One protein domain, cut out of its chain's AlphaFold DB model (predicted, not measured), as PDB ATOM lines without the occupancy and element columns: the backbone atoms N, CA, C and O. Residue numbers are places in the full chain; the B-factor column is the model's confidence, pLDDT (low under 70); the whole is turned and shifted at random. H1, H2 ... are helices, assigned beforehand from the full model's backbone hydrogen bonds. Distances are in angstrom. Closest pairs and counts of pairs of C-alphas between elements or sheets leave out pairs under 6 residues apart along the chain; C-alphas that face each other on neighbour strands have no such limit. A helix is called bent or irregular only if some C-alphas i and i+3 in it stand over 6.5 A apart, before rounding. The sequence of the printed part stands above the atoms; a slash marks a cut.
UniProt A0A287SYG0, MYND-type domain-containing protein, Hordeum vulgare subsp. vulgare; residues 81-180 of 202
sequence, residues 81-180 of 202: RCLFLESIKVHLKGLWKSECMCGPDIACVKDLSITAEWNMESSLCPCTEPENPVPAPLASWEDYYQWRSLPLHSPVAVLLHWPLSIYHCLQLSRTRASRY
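What this domain is: This is residues 81 to 180 of the 202 residues of the protein "MYND-type domain-containing protein" of Hordeum vulgare subsp. vulgare (UniProt A0A287SYG0). One long helix, H5, begins between two groups of short parts and runs away from them, and its last turns stick out as an arm with residues 173 to 180. To one side of its start the short helices H1, H2 and H3 make a row, with H2 between the other two; to the other side lies the short helix H4, and a long loop of residues 113 to 140 leads from the row to H4. The printed part has 100 residues with five named helices, in the order H1, H2, H3, H4, H5, and no named strand; the class is all helix, though under half of the residues, 47 of 100, are in named elements. The whole is loose, with a radius of gyration of the C-alphas of 15.7 A, and spans 46 by 31 by 25 A.

How they stand to each other: H1, residues 81 to 87, is close to but not clearly touching H2, residues 94 to 99; the closest C-alphas are those of Arg 81 and Glu 99, 7.3 A apart. Their lines stand at a steep tilt of 39 degrees, and they run opposite ways. H2 is close to but not clearly touching H3, residues 109 to 112, with the C-alphas of Leu 95 and Leu 112 the closest at 7.4 A. H5, residues 157 to 179, only just touches H2, with 3 pairs of C-alphas within 8 A, and it does so with residue 159 alone; the closest C-alphas are those of Trp 96 and Leu 159, 6.9 A apart. The lines of H2 and H5 are about perpendicular at 71 degrees, only just beyond a steep tilt. H4, residues 141 to 147, is close to but not clearly touching H5, and the closest C-alphas, those of Trp 141 and Ala 157, are 7.8 A apart. H4 and H5 are about perpendicular at 86 degrees. H1 is apart from H3, H4 and H5; H2 is apart from H4; H3 is apart from H4 and H5. In H1 and H4 every O i to N i+4 pair is within hydrogen-bond range, in H5 15 of 19 are, in H2 0 of 2 are, beside 2 of 3 O i to N i+3 pairs, and H3 is too short for an O i to N i+4 pair.

Where its parts are: H1 begins at C-alpha 81, at (228.739, 163.730, 136.630), and measures 10.1 A from first to last C-alpha. H2 measures 10.6 A and is irregular, but only just: C-alphas 95 and 98 are 6.7 A apart. H3, four residues, measures 5.6 A. H4 begins at C-alpha 141, at (247.190, 168.120, 141.833), and measures 9.9 A. H5, the longest helix with 23 residues, measures 32.1 A and ends at C-alpha 179, at (250.168, 186.592, 162.271). H5 is irregular, with C-alphas 159 and 162 7.1 A apart, and has a kink of 35 degrees near residue 164.

The domain as a whole: The two C-alphas farthest apart are those of Lys 89 and Arg 179, at 47.6 A. Residues 173 to 180, of which 173 to 179 belong to H5, stand free; without them the body has 92 residues and spans 40 by 26 by 23 A. The printed part has no cut. The link from H3 to H4 is long, with 28 residues; the links from H1 to H2, H2 to H3 and H4 to H5 are short. The mean pLDDT of the printed part is 81.0; the model's confidence is under 70 at residues 104 to 116 and 175 to 180, and the mean of H3 is 53.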
ATOM      1  N   ARG A  81     228.041 164.548 135.638       84.94
ATOM      2  CA  ARG A  81     228.739 163.730 136.630       84.94
ATOM      3  C   ARG A  81     228.385 162.249 136.488       84.94
ATOM      4  O   ARG A  81     229.285 161.425 136.502       84.94
ATOM      5  N   CYS A  82     227.108 161.910 136.321       87.62
ATOM      6  CA  CYS A  82     226.661 160.521 136.164       87.62
ATOM      7  C   CYS A  82     227.210 159.900 134.879       87.62
ATOM      8  O   CYS A  82     227.778 158.816 134.930       87.62
ATOM      9  N   LEU A  83     227.121 160.622 133.761       86.81
ATOM     10  CA  LEU A  83     227.624 160.164 132.460       86.81
ATOM     11  C   LEU A  83     229.124 159.868 132.502       86.81
ATOM     12  O   LEU A  83     229.581 158.836 132.016       86.81
ATOM     13  N   PHE A  84     229.888 160.748 133.150       88.19
ATOM     14  CA  PHE A  84     231.308 160.524 133.377       88.19
ATOM     15  C   PHE A  84     231.556 159.251 134.202       88.19
ATOM     16  O   PHE A  84     232.316 158.386 133.772       88.19
ATOM     17  N   LEU A  85     230.883 159.091 135.347       89.44
ATOM     18  CA  LEU A  85     231.051 157.911 136.206       89.44
ATOM     19  C   LEU A  85     230.639 156.607 135.502       89.44
ATOM     20  O   LEU A  85     231.221 155.553 135.766       89.44
ATOM     21  N   GLU A  86     229.652 156.661 134.607       90.75
ATOM     22  CA  GLU A  86     229.237 155.538 133.761       90.75
ATOM     23  C   GLU A  86     230.311 155.183 132.735       90.75
ATOM     24  O   GLU A  86     230.641 154.004 132.592       90.75
ATOM     25  N   SER A  87     230.919 156.184 132.089       89.56
ATOM     26  CA  SER A  87     231.981 155.974 131.095       89.56
ATOM     27  C   SER A  87     233.195 155.231 131.666       89.56
ATOM     28  O   SER A  87     233.772 154.377 130.995       89.56
ATOM     29  N   ILE A  88     233.518 155.474 132.942       90.06
ATOM     30  CA  ILE A  88     234.593 154.783 133.672       90.06
ATOM     31  C   ILE A  88     234.086 153.591 134.507       90.06
ATOM     32  O   ILE A  88     234.845 152.998 135.267       90.06
ATOM     33  N   LYS A  89     232.808 153.209 134.360       91.44
ATOM     34  CA  LYS A  89     232.165 152.039 134.991       91.44
ATOM     35  C   LYS A  89     232.166 152.035 136.529       91.44
ATOM     36  O   LYS A  89     232.083 150.956 137.127       91.44
ATOM     37  N   VAL A  90     232.192 153.204 137.171       91.69
ATOM     38  CA  VAL A  90     232.157 153.350 138.644       91.69
ATOM     39  C   VAL A  90     230.870 153.985 139.180       91.69
ATOM     40  O   VAL A  90     230.722 154.153 140.389       91.69
ATOM     41  N   HIS A  91     229.913 154.324 138.310       90.38
ATOM     42  CA  HIS A  91     228.628 154.888 138.730       90.38
ATOM     43  C   HIS A  91     227.928 153.985 139.760       90.38
ATOM     44  O   HIS A  91     227.789 152.781 139.548       90.38
ATOM     45  N   LEU A  92     227.516 154.579 140.887       87.12
ATOM     46  CA  LEU A  92     226.885 153.900 142.027       87.12
ATOM     47  C   LEU A  92     227.719 152.770 142.668       87.12
ATOM     48  O   LEU A  92     227.162 151.894 143.334       87.12
ATOM     49  N   LYS A  93     229.053 152.800 142.544       88.50
ATOM     50  CA  LYS A  93     229.955 151.807 143.156       88.50
ATOM     51  C   LYS A  93     230.826 152.400 144.258       88.50
ATOM     52  O   LYS A  93     231.338 153.503 144.109       88.50
ATOM     53  N   GLY A  94     231.010 151.641 145.343       87.62
ATOM     54  CA  GLY A  94     231.895 151.976 146.468       87.62
ATOM     55  C   GLY A  94     231.879 153.453 146.868       87.62
ATOM     56  O   GLY A  94     230.808 154.020 147.089       87.62
ATOM     57  N   LEU A  95     233.068 154.059 146.908       86.00
ATOM     58  CA  LEU A  95     233.280 155.470 147.265       86.00
ATOM     59  C   LEU A  95     232.604 156.468 146.303       86.00
ATOM     60  O   LEU A  95     232.278 157.584 146.695       86.00
ATOM     61  N   TRP A  96     232.339 156.075 145.056       88.31
ATOM     62  CA  TRP A  96     231.804 156.954 144.008       88.31
ATOM     63  C   TRP A  96     230.296 157.201 144.117       88.31
ATOM     64  O   TRP A  96     229.762 158.077 143.436       88.31
ATOM     65  N   LYS A  97     229.587 156.454 144.974       85.94
ATOM     66  CA  LYS A  97     228.135 156.605 145.185       85.94
ATOM     67  C   LYS A  97     227.750 158.028 145.596       85.94
ATOM     68  O   LYS A  97     226.742 158.541 145.119       85.94
ATOM     69  N   SER A  98     228.573 158.679 146.415       83.38
ATOM     70  CA  SER A  98     228.312 160.019 146.961       83.38
ATOM     71  C   SER A  98     228.409 161.147 145.924       83.38
ATOM     72  O   SER A  98     227.925 162.263 146.146       83.38
ATOM     73  N   GLU A  99     228.982 160.864 144.753       85.00
ATOM     74  CA  GLU A  99     229.203 161.867 143.713       85.00
ATOM     75  C   GLU A  99     227.918 162.275 142.979       85.00
ATOM     76  O   GLU A  99     227.837 163.363 142.407       85.00
ATOM     77  N   CYS A 100     226.855 161.473 143.059       83.81
ATOM     78  CA  CYS A 100     225.571 161.735 142.405       83.81
ATOM     79  C   CYS A 100     224.377 161.470 143.338       83.81
ATOM     80  O   CYS A 100     224.553 160.972 144.441       83.81
ATOM     81  N   MET A 101     223.168 161.843 142.900       83.06
ATOM     82  CA  MET A 101     221.906 161.596 143.624       83.06
ATOM     83  C   MET A 101     221.130 160.393 143.056       83.06
ATOM     84  O   MET A 101     219.942 160.249 143.304       83.06
ATOM     85  N   CYS A 102     221.773 159.554 142.239       84.75
ATOM     86  CA  CYS A 102     221.124 158.389 141.630       84.75
ATOM     87  C   CYS A 102     221.009 157.200 142.598       84.75
ATOM     88  O   CYS A 102     220.282 156.250 142.316       84.75
ATOM     89  N   GLY A 103     221.762 157.227 143.700       75.38
ATOM     90  CA  GLY A 103     221.702 156.214 144.745       75.38
ATOM     91  C   GLY A 103     220.582 156.497 145.748       75.38
ATOM     92  O   GLY A 103     220.046 157.604 145.767       75.38
ATOM     93  N   PRO A 104     220.238 155.516 146.596       69.75
ATOM     94  CA  PRO A 104     219.330 155.751 147.712       69.75
ATOM     95  C   PRO A 104     219.898 156.828 148.645       69.75
ATOM     96  O   PRO A 104     221.120 156.932 148.800       69.75
ATOM     97  N   ASP A 105     219.014 157.598 149.283       65.06
ATOM     98  CA  ASP A 105     219.421 158.578 150.286       65.06
ATOM     99  C   ASP A 105     220.233 157.886 151.384       65.06
ATOM    100  O   ASP A 105     219.803 156.908 152.003       65.06
ATOM    101  N   ILE A 106     221.448 158.388 151.602       60.38
ATOM    102  CA  ILE A 106     222.353 157.842 152.606       60.38
ATOM    103  C   ILE A 106     221.830 158.282 153.971       60.38
ATOM    104  O   ILE A 106     222.045 159.415 154.398       60.38
ATOM    105  N   ALA A 107     221.137 157.375 154.657       53.72
ATOM    106  CA  ALA A 107     220.535 157.639 155.961       53.72
ATOM    107  C   ALA A 107     221.574 157.914 157.068       53.72
ATOM    108  O   ALA A 107     221.236 158.511 158.089       53.72
ATOM    109  N   CYS A 108     222.835 157.484 156.901       52.91
ATOM    110  CA  CYS A 108     223.873 157.639 157.919       52.91
ATOM    111  C   CYS A 108     225.302 157.649 157.348       52.91
ATOM    112  O   CYS A 108     225.673 156.818 156.525       52.91
ATOM    113  N   VAL A 109     226.149 158.536 157.884       53.66
ATOM    114  CA  VAL A 109     227.585 158.655 157.548       53.66
ATOM    115  C   VAL A 109     228.376 157.377 157.876       53.66
ATOM    116  O   VAL A 109     229.414 157.120 157.275       53.66
ATOM    117  N   LYS A 110     227.885 156.543 158.803       52.22
ATOM    118  CA  LYS A 110     228.561 155.304 159.229       52.22
ATOM    119  C   LYS A 110     228.582 154.213 158.152       52.22
ATOM    120  O   LYS A 110     229.470 153.369 158.193       52.22
ATOM    121  N   ASP A 111     227.680 154.264 157.172       50.81
ATOM    122  CA  ASP A 111     227.659 153.309 156.053       50.81
ATOM    123  C   ASP A 111     228.695 153.633 154.962       50.81
ATOM    124  O   ASP A 111     228.935 152.824 154.068       50.81
ATOM    125  N   LEU A 112     229.336 154.807 155.021       54.72
ATOM    126  CA  LEU A 112     230.276 155.254 153.991       54.72
ATOM    127  C   LEU A 112     231.694 154.692 154.150       54.72
ATOM    128  O   LEU A 112     232.439 154.687 153.173       54.72
ATOM    129  N   SER A 113     232.115 154.286 155.355       56.94
ATOM    130  CA  SER A 113     233.542 154.401 155.705       56.94
ATOM    131  C   SER A 113     234.316 153.114 155.995       56.94
ATOM    132  O   SER A 113     235.511 153.222 156.240       56.94
ATOM    133  N   ILE A 114     233.709 151.920 156.009       50.75
ATOM    134  CA  ILE A 114     234.442 150.704 156.446       50.75
ATOM    135  C   ILE A 114     234.620 149.664 155.332       50.75
ATOM    136  O   ILE A 114     235.639 148.983 155.295       50.75
ATOM    137  N   THR A 115     233.689 149.567 154.382       56.44
ATOM    138  CA  THR A 115     233.740 148.572 153.289       56.44
ATOM    139  C   THR A 115     233.755 149.202 151.898       56.44
ATOM    140  O   THR A 115     233.650 148.505 150.891       56.44
ATOM    141  N   ALA A 116     233.847 150.532 151.815       69.31
ATOM    142  CA  ALA A 116     233.778 151.230 150.544       69.31
ATOM    143  C   ALA A 116     235.076 151.041 149.743       69.31
ATOM    144  O   ALA A 116     236.124 151.591 150.064       69.31
ATOM    145  N   GLU A 117     234.981 150.258 148.675       82.88
ATOM    146  CA  GLU A 117     236.087 149.984 147.763       82.88
ATOM    147  C   GLU A 117     236.300 151.113 146.744       82.88
ATOM    148  O   GLU A 117     235.356 151.781 146.302       82.88
ATOM    149  N   TRP A 118     237.540 151.246 146.269       88.00
ATOM    150  CA  TRP A 118     237.905 152.148 145.172       88.00
ATOM    151  C   TRP A 118     237.252 151.775 143.839       88.00
ATOM    152  O   TRP A 118     237.069 152.653 143.003       88.00
ATOM    153  N   ASN A 119     236.872 150.505 143.642       89.62
ATOM    154  CA  ASN A 119     236.266 150.005 142.399       89.62
ATOM    155  C   ASN A 119     237.090 150.350 141.138       89.62
ATOM    156  O   ASN A 119     236.532 150.608 140.072       89.62
ATOM    157  N   MET A 120     238.418 150.364 141.276       88.62
ATOM    158  CA  MET A 120     239.393 150.638 140.222       88.62
ATOM    159  C   MET A 120     240.605 149.718 140.359       88.62
ATOM    160  O   MET A 120     240.809 149.101 141.404       88.62
ATOM    161  N   GLU A 121     241.406 149.640 139.298       89.88
ATOM    162  CA  GLU A 121     242.693 148.951 139.326       89.88
ATOM    163  C   GLU A 121     243.630 149.590 140.360       89.88
ATOM    164  O   GLU A 121     243.655 150.813 140.515       89.88
ATOM    165  N   SER A 122     244.428 148.769 141.049       88.19
ATOM    166  CA  SER A 122     245.354 149.225 142.093       88.19
ATOM    167  C   SER A 122     246.358 150.275 141.608       88.19
ATOM    168  O   SER A 122     246.754 151.130 142.389       88.19
ATOM    169  N   SER A 123     246.725 150.248 140.325       90.12
ATOM    170  CA  SER A 123     247.607 151.230 139.676       90.12
ATOM    171  C   SER A 123     246.971 152.619 139.509       90.12
ATOM    172  O   SER A 123     247.675 153.607 139.313       90.12
ATOM    173  N   LEU A 124     245.640 152.714 139.598       91.12
ATOM    174  CA  LEU A 124     244.885 153.956 139.444       91.12
ATOM    175  C   LEU A 124     244.415 154.534 140.780       91.12
ATOM    176  O   LEU A 124     243.935 155.665 140.796       91.12
ATOM    177  N   CYS A 125     244.537 153.810 141.893       90.56
ATOM    178  CA  CYS A 125     244.108 154.273 143.210       90.56
ATOM    179  C   CYS A 125     245.272 154.404 144.191       90.56
ATOM    180  O   CYS A 125     246.206 153.606 144.162       90.56
ATOM    181  N   PRO A 126     245.205 155.347 145.146       90.00
ATOM    182  CA  PRO A 126     246.149 155.416 146.253       90.00
ATOM    183  C   PRO A 126     245.826 154.341 147.310       90.00
ATOM    184  O   PRO A 126     245.604 154.639 148.478       90.00
ATOM    185  N   CYS A 127     245.753 153.083 146.876       84.50
ATOM    186  CA  CYS A 127     245.328 151.942 147.678       84.50
ATOM    187  C   CYS A 127     246.402 151.463 148.677       84.50
ATOM    188  O   CYS A 127     246.084 150.751 149.626       84.50
ATOM    189  N   THR A 128     247.661 151.847 148.468       82.75
ATOM    190  CA  THR A 128     248.812 151.482 149.304       82.75
ATOM    191  C   THR A 128     249.328 152.668 150.117       82.75
ATOM    192  O   THR A 128     249.001 153.827 149.854       82.75
ATOM    193  N   GLU A 129     250.148 152.406 151.128       84.06
ATOM    194  CA  GLU A 129     250.884 153.466 151.818       84.06
ATOM    195  C   GLU A 129     251.865 154.145 150.836       84.06
ATOM    196  O   GLU A 129     252.389 153.467 149.947       84.06
ATOM    197  N   PRO A 130     252.066 155.477 150.899       86.19
ATOM    198  CA  PRO A 130     253.021 156.126 150.010       86.19
ATOM    199  C   PRO A 130     254.442 155.668 150.356       86.19
ATOM    200  O   PRO A 130     254.788 155.543 151.526       86.19
ATOM    201  N   GLU A 131     255.274 155.460 149.337       82.38
ATOM    202  CA  GLU A 131     256.649 154.967 149.516       82.38
ATOM    203  C   GLU A 131     257.532 155.940 150.303       82.38
ATOM    204  O   GLU A 131     258.460 155.531 150.995       82.38
ATOM    205  N   ASN A 132     257.237 157.236 150.196       85.31
ATOM    206  CA  ASN A 132     258.001 158.302 150.823       85.31
ATOM    207  C   ASN A 132     257.073 159.243 151.600       85.31
ATOM    208  O   ASN A 132     255.929 159.472 151.180       85.31
ATOM    209  N   PRO A 133     257.553 159.849 152.703       86.19
ATOM    210  CA  PRO A 133     256.830 160.929 153.359       86.19
ATOM    211  C   PRO A 133     256.621 162.092 152.384       86.19
ATOM    212  O   PRO A 133     257.366 162.254 151.418       86.19
ATOM    213  N   VAL A 134     255.605 162.916 152.646       83.38
ATOM    214  CA  VAL A 134     255.321 164.101 151.829       83.38
ATOM    215  C   VAL A 134     256.553 165.027 151.853       83.38
ATOM    216  O   VAL A 134     256.889 165.533 152.926       83.38
ATOM    217  N   PRO A 135     257.236 165.252 150.714       75.06
ATOM    218  CA  PRO A 135     258.535 165.929 150.696       75.06
ATOM    219  C   PRO A 135     258.434 167.438 150.970       75.06
ATOM    220  O   PRO A 135     259.345 168.029 151.543       75.06
ATOM    221  N   ALA A 136     257.318 168.059 150.583       78.62
ATOM    222  CA  ALA A 136     256.978 169.461 150.817       78.62
ATOM    223  C   ALA A 136     255.444 169.620 150.807       78.62
ATOM    224  O   ALA A 136     254.760 168.726 150.303       78.62
ATOM    225  N   PRO A 137     254.873 170.720 151.338       83.25
ATOM    226  CA  PRO A 137     253.439 170.971 151.226       83.25
ATOM    227  C   PRO A 137     252.986 170.868 149.769       83.25
ATOM    228  O   PRO A 137     253.519 171.565 148.908       83.25
ATOM    229  N   LEU A 138     252.021 169.988 149.502       85.94
ATOM    230  CA  LEU A 138     251.511 169.772 148.149       85.94
ATOM    231  C   LEU A 138     250.819 171.053 147.671       85.94
ATOM    232  O   LEU A 138     249.869 171.512 148.314       85.94
ATOM    233  N   ALA A 139     251.302 171.628 146.571       81.19
ATOM    234  CA  ALA A 139     250.821 172.896 146.031       81.19
ATOM    235  C   ALA A 139     249.873 172.702 144.840       81.19
ATOM    236  O   ALA A 139     249.112 173.609 144.502       81.19
ATOM    237  N   SER A 140     249.892 171.523 144.215       83.56
ATOM    238  CA  SER A 140     249.070 171.212 143.049       83.56
ATOM    239  C   SER A 140     248.564 169.764 143.037       83.56
ATOM    240  O   SER A 140     249.010 168.899 143.794       83.56
ATOM    241  N   TRP A 141     247.612 169.489 142.140       87.56
ATOM    242  CA  TRP A 141     247.190 168.120 141.833       87.56
ATOM    243  C   TRP A 141     248.315 167.285 141.219       87.56
ATOM    244  O   TRP A 141     248.385 166.088 141.483       87.56
ATOM    245  N   GLU A 142     249.185 167.909 140.427       89.31
ATOM    246  CA  GLU A 142     250.340 167.253 139.817       89.31
ATOM    247  C   GLU A 142     251.307 166.752 140.896       89.31
ATOM    248  O   GLU A 142     251.669 165.577 140.881       89.31
ATOM    249  N   ASP A 143     251.590 167.575 141.913       89.81
ATOM    250  CA  ASP A 143     252.436 167.194 143.050       89.81
ATOM    251  C   ASP A 143     251.866 165.976 143.789       89.81
ATOM    252  O   ASP A 143     252.597 165.049 144.145       89.81
ATOM    253  N   TYR A 144     250.546 165.962 144.024       91.00
ATOM    254  CA  TYR A 144     249.885 164.838 144.687       91.00
ATOM    255  C   TYR A 144     249.988 163.558 143.852       91.00
ATOM    256  O   TYR A 144     250.331 162.506 144.389       91.00
ATOM    257  N   TYR A 145     249.700 163.635 142.551       92.06
ATOM    258  CA  TYR A 145     249.752 162.476 141.658       92.06
ATOM    259  C   TYR A 145     251.176 161.933 141.534       92.06
ATOM    260  O   TYR A 145     251.368 160.724 141.641       92.06
ATOM    261  N   GLN A 146     252.172 162.812 141.411       91.62
ATOM    262  CA  GLN A 146     253.580 162.432 141.388       91.62
ATOM    263  C   GLN A 146     253.999 161.746 142.693       91.62
ATOM    264  O   GLN A 146     254.593 160.672 142.655       91.62
ATOM    265  N   TRP A 147     253.655 162.319 143.850       91.88
ATOM    266  CA  TRP A 147     253.971 161.728 145.155       91.88
ATOM    267  C   TRP A 147     253.312 160.358 145.360       91.88
ATOM    268  O   TRP A 147     253.885 159.466 145.984       91.88
ATOM    269  N   ARG A 148     252.101 160.180 144.829       92.06
ATOM    270  CA  ARG A 148     251.339 158.932 144.922       92.06
ATOM    271  C   ARG A 148     251.656 157.927 143.816       92.06
ATOM    272  O   ARG A 148     251.030 156.869 143.814       92.06
ATOM    273  N   SER A 149     252.580 158.247 142.907       91.94
ATOM    274  CA  SER A 149     252.896 157.447 141.718       91.94
ATOM    275  C   SER A 149     251.654 157.123 140.874       91.94
ATOM    276  O   SER A 149     251.506 156.019 140.357       91.94
ATOM    277  N   LEU A 150     250.737 158.088 140.755       93.12
ATOM    278  CA  LEU A 150     249.486 157.952 140.013       93.12
ATOM    279  C   LEU A 150     249.586 158.612 138.635       93.12
ATOM    280  O   LEU A 150     250.091 159.732 138.520       93.12
ATOM    281  N   PRO A 151     249.037 157.989 137.583       93.44
ATOM    282  CA  PRO A 151     248.996 158.617 136.273       93.44
ATOM    283  C   PRO A 151     247.886 159.679 136.193       93.44
ATOM    284  O   PRO A 151     246.808 159.499 136.757       93.44
ATOM    285  N   LEU A 152     248.093 160.756 135.426       92.12
ATOM    286  CA  LEU A 152     247.139 161.879 135.295       92.12
ATOM    287  C   LEU A 152     245.790 161.520 134.638       92.12
ATOM    288  O   LEU A 152     244.837 162.295 134.714       92.12
ATOM    289  N   HIS A 153     245.685 160.342 134.016       91.44
ATOM    290  CA  HIS A 153     244.412 159.797 133.538       91.44
ATOM    291  C   HIS A 153     243.623 159.062 134.635       91.44
ATOM    292  O   HIS A 153     242.467 158.709 134.411       91.44
ATOM    293  N   SER A 154     244.209 158.827 135.816       93.06
ATOM    294  CA  SER A 154     243.461 158.310 136.960       93.06
ATOM    295  C   SER A 154     242.446 159.360 137.430       93.06
ATOM    296  O   SER A 154     242.834 160.490 137.738       93.06
ATOM    297  N   PRO A 155     241.157 159.009 137.567       92.50
ATOM    298  CA  PRO A 155     240.123 159.948 137.972       92.50
ATOM    299  C   PRO A 155     240.009 160.114 139.489       92.50
ATOM    300  O   PRO A 155     239.036 160.699 139.950       92.50
ATOM    301  N   VAL A 156     240.949 159.628 140.309       91.75
ATOM    302  CA  VAL A 156     240.808 159.701 141.780       91.75
ATOM    303  C   VAL A 156     240.714 161.119 142.335       91.75
ATOM    304  O   VAL A 156     240.144 161.304 143.409       91.75
ATOM    305  N   ALA A 157     241.175 162.132 141.597       90.44
ATOM    306  CA  ALA A 157     240.941 163.533 141.933       90.44
ATOM    307  C   ALA A 157     239.453 163.849 142.152       90.44
ATOM    308  O   ALA A 157     239.101 164.660 143.003       90.44
ATOM    309  N   VAL A 158     238.566 163.146 141.449       88.75
ATOM    310  CA  VAL A 158     237.109 163.236 141.592       88.75
ATOM    311  C   VAL A 158     236.656 162.860 143.002       88.75
ATOM    312  O   VAL A 158     235.778 163.538 143.520       88.75
ATOM    313  N   LEU A 159     237.261 161.859 143.645       88.44
ATOM    314  CA  LEU A 159     236.968 161.482 145.037       88.44
ATOM    315  C   LEU A 159     237.745 162.340 146.043       88.44
ATOM    316  O   LEU A 159     237.256 162.669 147.121       88.44
ATOM    317  N   LEU A 160     238.975 162.705 145.691       88.88
ATOM    318  CA  LEU A 160     239.921 163.341 146.603       88.88
ATOM    319  C   LEU A 160     239.814 164.862 146.647       88.88
ATOM    320  O   LEU A 160     240.454 165.481 147.498       88.88
ATOM    321  N   HIS A 161     239.013 165.473 145.769       84.44
ATOM    322  CA  HIS A 161     238.895 166.928 145.713       84.44
ATOM    323  C   HIS A 161     238.482 167.521 147.057       84.44
ATOM    324  O   HIS A 161     239.018 168.559 147.436       84.44
ATOM    325  N   TRP A 162     237.619 166.844 147.821       81.00
ATOM    326  CA  TRP A 162     237.268 167.275 149.170       81.00
ATOM    327  C   TRP A 162     238.436 167.124 150.154       81.00
ATOM    328  O   TRP A 162     238.913 168.159 150.619       81.00
ATOM    329  N   PRO A 163     238.959 165.913 150.451       84.94
ATOM    330  CA  PRO A 163     240.098 165.751 151.356       84.94
ATOM    331  C   PRO A 163     241.275 166.687 151.063       84.94
ATOM    332  O   PRO A 163     241.831 167.287 151.983       84.94
ATOM    333  N   LEU A 164     241.639 166.849 149.789       84.56
ATOM    334  CA  LEU A 164     242.792 167.659 149.407       84.56
ATOM    335  C   LEU A 164     242.509 169.160 149.437       84.56
ATOM    336  O   LEU A 164     243.396 169.925 149.808       84.56
ATOM    337  N   SER A 165     241.275 169.595 149.161       81.88
ATOM    338  CA  SER A 165     240.889 170.993 149.404       81.88
ATOM    339  C   SER A 165     240.996 171.338 150.888       81.88
ATOM    340  O   SER A 165     241.516 172.393 151.241       81.88
ATOM    341  N   ILE A 166     240.565 170.429 151.770       82.69
ATOM    342  CA  ILE A 166     240.672 170.606 153.225       82.69
ATOM    343  C   ILE A 166     242.137 170.671 153.646       82.69
ATOM    344  O   ILE A 166     242.525 171.592 154.364       82.69
ATOM    345  N   TYR A 167     242.958 169.733 153.168       84.50
ATOM    346  CA  TYR A 167     244.400 169.752 153.392       84.50
ATOM    347  C   TYR A 167     245.008 171.098 152.981       84.50
ATOM    348  O   TYR A 167     245.706 171.720 153.779       84.50
ATOM    349  N   HIS A 168     244.698 171.592 151.781       80.06
ATOM    350  CA  HIS A 168     245.241 172.853 151.286       80.06
ATOM    351  C   HIS A 168     244.776 174.053 152.125       80.06
ATOM    352  O   HIS A 168     245.586 174.905 152.488       80.06
ATOM    353  N   CYS A 169     243.501 174.100 152.524       80.00
ATOM    354  CA  CYS A 169     242.992 175.115 153.451       80.00
ATOM    355  C   CYS A 169     243.744 175.106 154.792       80.00
ATOM    356  O   CYS A 169     244.075 176.171 155.312       80.00
ATOM    357  N   LEU A 170     244.063 173.924 155.329       81.94
ATOM    358  CA  LEU A 170     244.850 173.780 156.558       81.94
ATOM    359  C   LEU A 170     246.312 174.217 156.378       81.94
ATOM    360  O   LEU A 170     246.901 174.787 157.294       81.94
ATOM    361  N   GLN A 171     246.921 173.985 155.214       81.06
ATOM    362  CA  GLN A 171     248.272 174.490 154.935       81.06
ATOM    363  C   GLN A 171     248.286 176.019 154.792       81.06
ATOM    364  O   GLN A 171     249.164 176.699 155.330       81.06
ATOM    365  N   LEU A 172     247.279 176.586 154.123       77.06
ATOM    366  CA  LEU A 172     247.110 178.034 154.009       77.06
ATOM    367  C   LEU A 172     246.878 178.698 155.369       77.06
ATOM    368  O   LEU A 172     247.427 179.770 155.626       77.06
ATOM    369  N   SER A 173     246.098 178.079 156.258       74.06
ATOM    370  CA  SER A 173     245.898 178.629 157.599       74.06
ATOM    371  C   SER A 173     247.195 178.607 158.403       74.06
ATOM    372  O   SER A 173     247.542 179.617 159.001       74.06
ATOM    373  N   ARG A 174     247.977 177.522 158.347       73.56
ATOM    374  CA  ARG A 174     249.281 177.419 159.032       73.56
ATOM    375  C   ARG A 174     250.296 178.454 158.556       73.56
ATOM    376  O   ARG A 174     251.000 179.036 159.374       73.56
ATOM    377  N   THR A 175     250.358 178.714 157.252       69.44
ATOM    378  CA  THR A 175     251.263 179.734 156.692       69.44
ATOM    379  C   THR A 175     250.838 181.160 157.057       69.44
ATOM    380  O   THR A 175     251.692 182.027 157.238       69.44
ATOM    381  N   ARG A 176     249.534 181.414 157.230       63.81
ATOM    382  CA  ARG A 176     249.002 182.710 157.695       63.81
ATOM    383  C   ARG A 176     249.010 182.871 159.220       63.81
ATOM    384  O   ARG A 176     249.097 184.000 159.696       63.81
ATOM    385  N   ALA A 177     248.994 181.773 159.975       54.06
ATOM    386  CA  ALA A 177     248.965 181.747 161.440       54.06
ATOM    387  C   ALA A 177     250.221 182.333 162.106       54.06
ATOM    388  O   ALA A 177     250.179 182.651 163.286       54.06
ATOM    389  N   SER A 178     251.306 182.601 161.365       51.56
ATOM    390  CA  SER A 178     252.410 183.433 161.874       51.56
ATOM    391  C   SER A 178     251.963 184.852 162.282       51.56
ATOM    392  O   SER A 178     252.750 185.571 162.895       51.56
ATOM    393  N   ARG A 179     250.741 185.282 161.925       53.09
ATOM    394  CA  ARG A 179     250.168 186.592 162.271       53.09
ATOM    395  C   ARG A 179     249.121 186.559 163.390       53.09
ATOM    396  O   ARG A 179     248.594 187.618 163.709       53.09
ATOM    397  N   TYR A 180     248.813 185.394 163.960       53.84
ATOM    398  CA  TYR A 180     247.653 185.224 164.836       53.84
ATOM    399  C   TYR A 180     248.009 184.538 166.164       53.84
ATOM    400  O   TYR A 180     248.732 183.543 166.203       53.84
TER     401      TYR A 180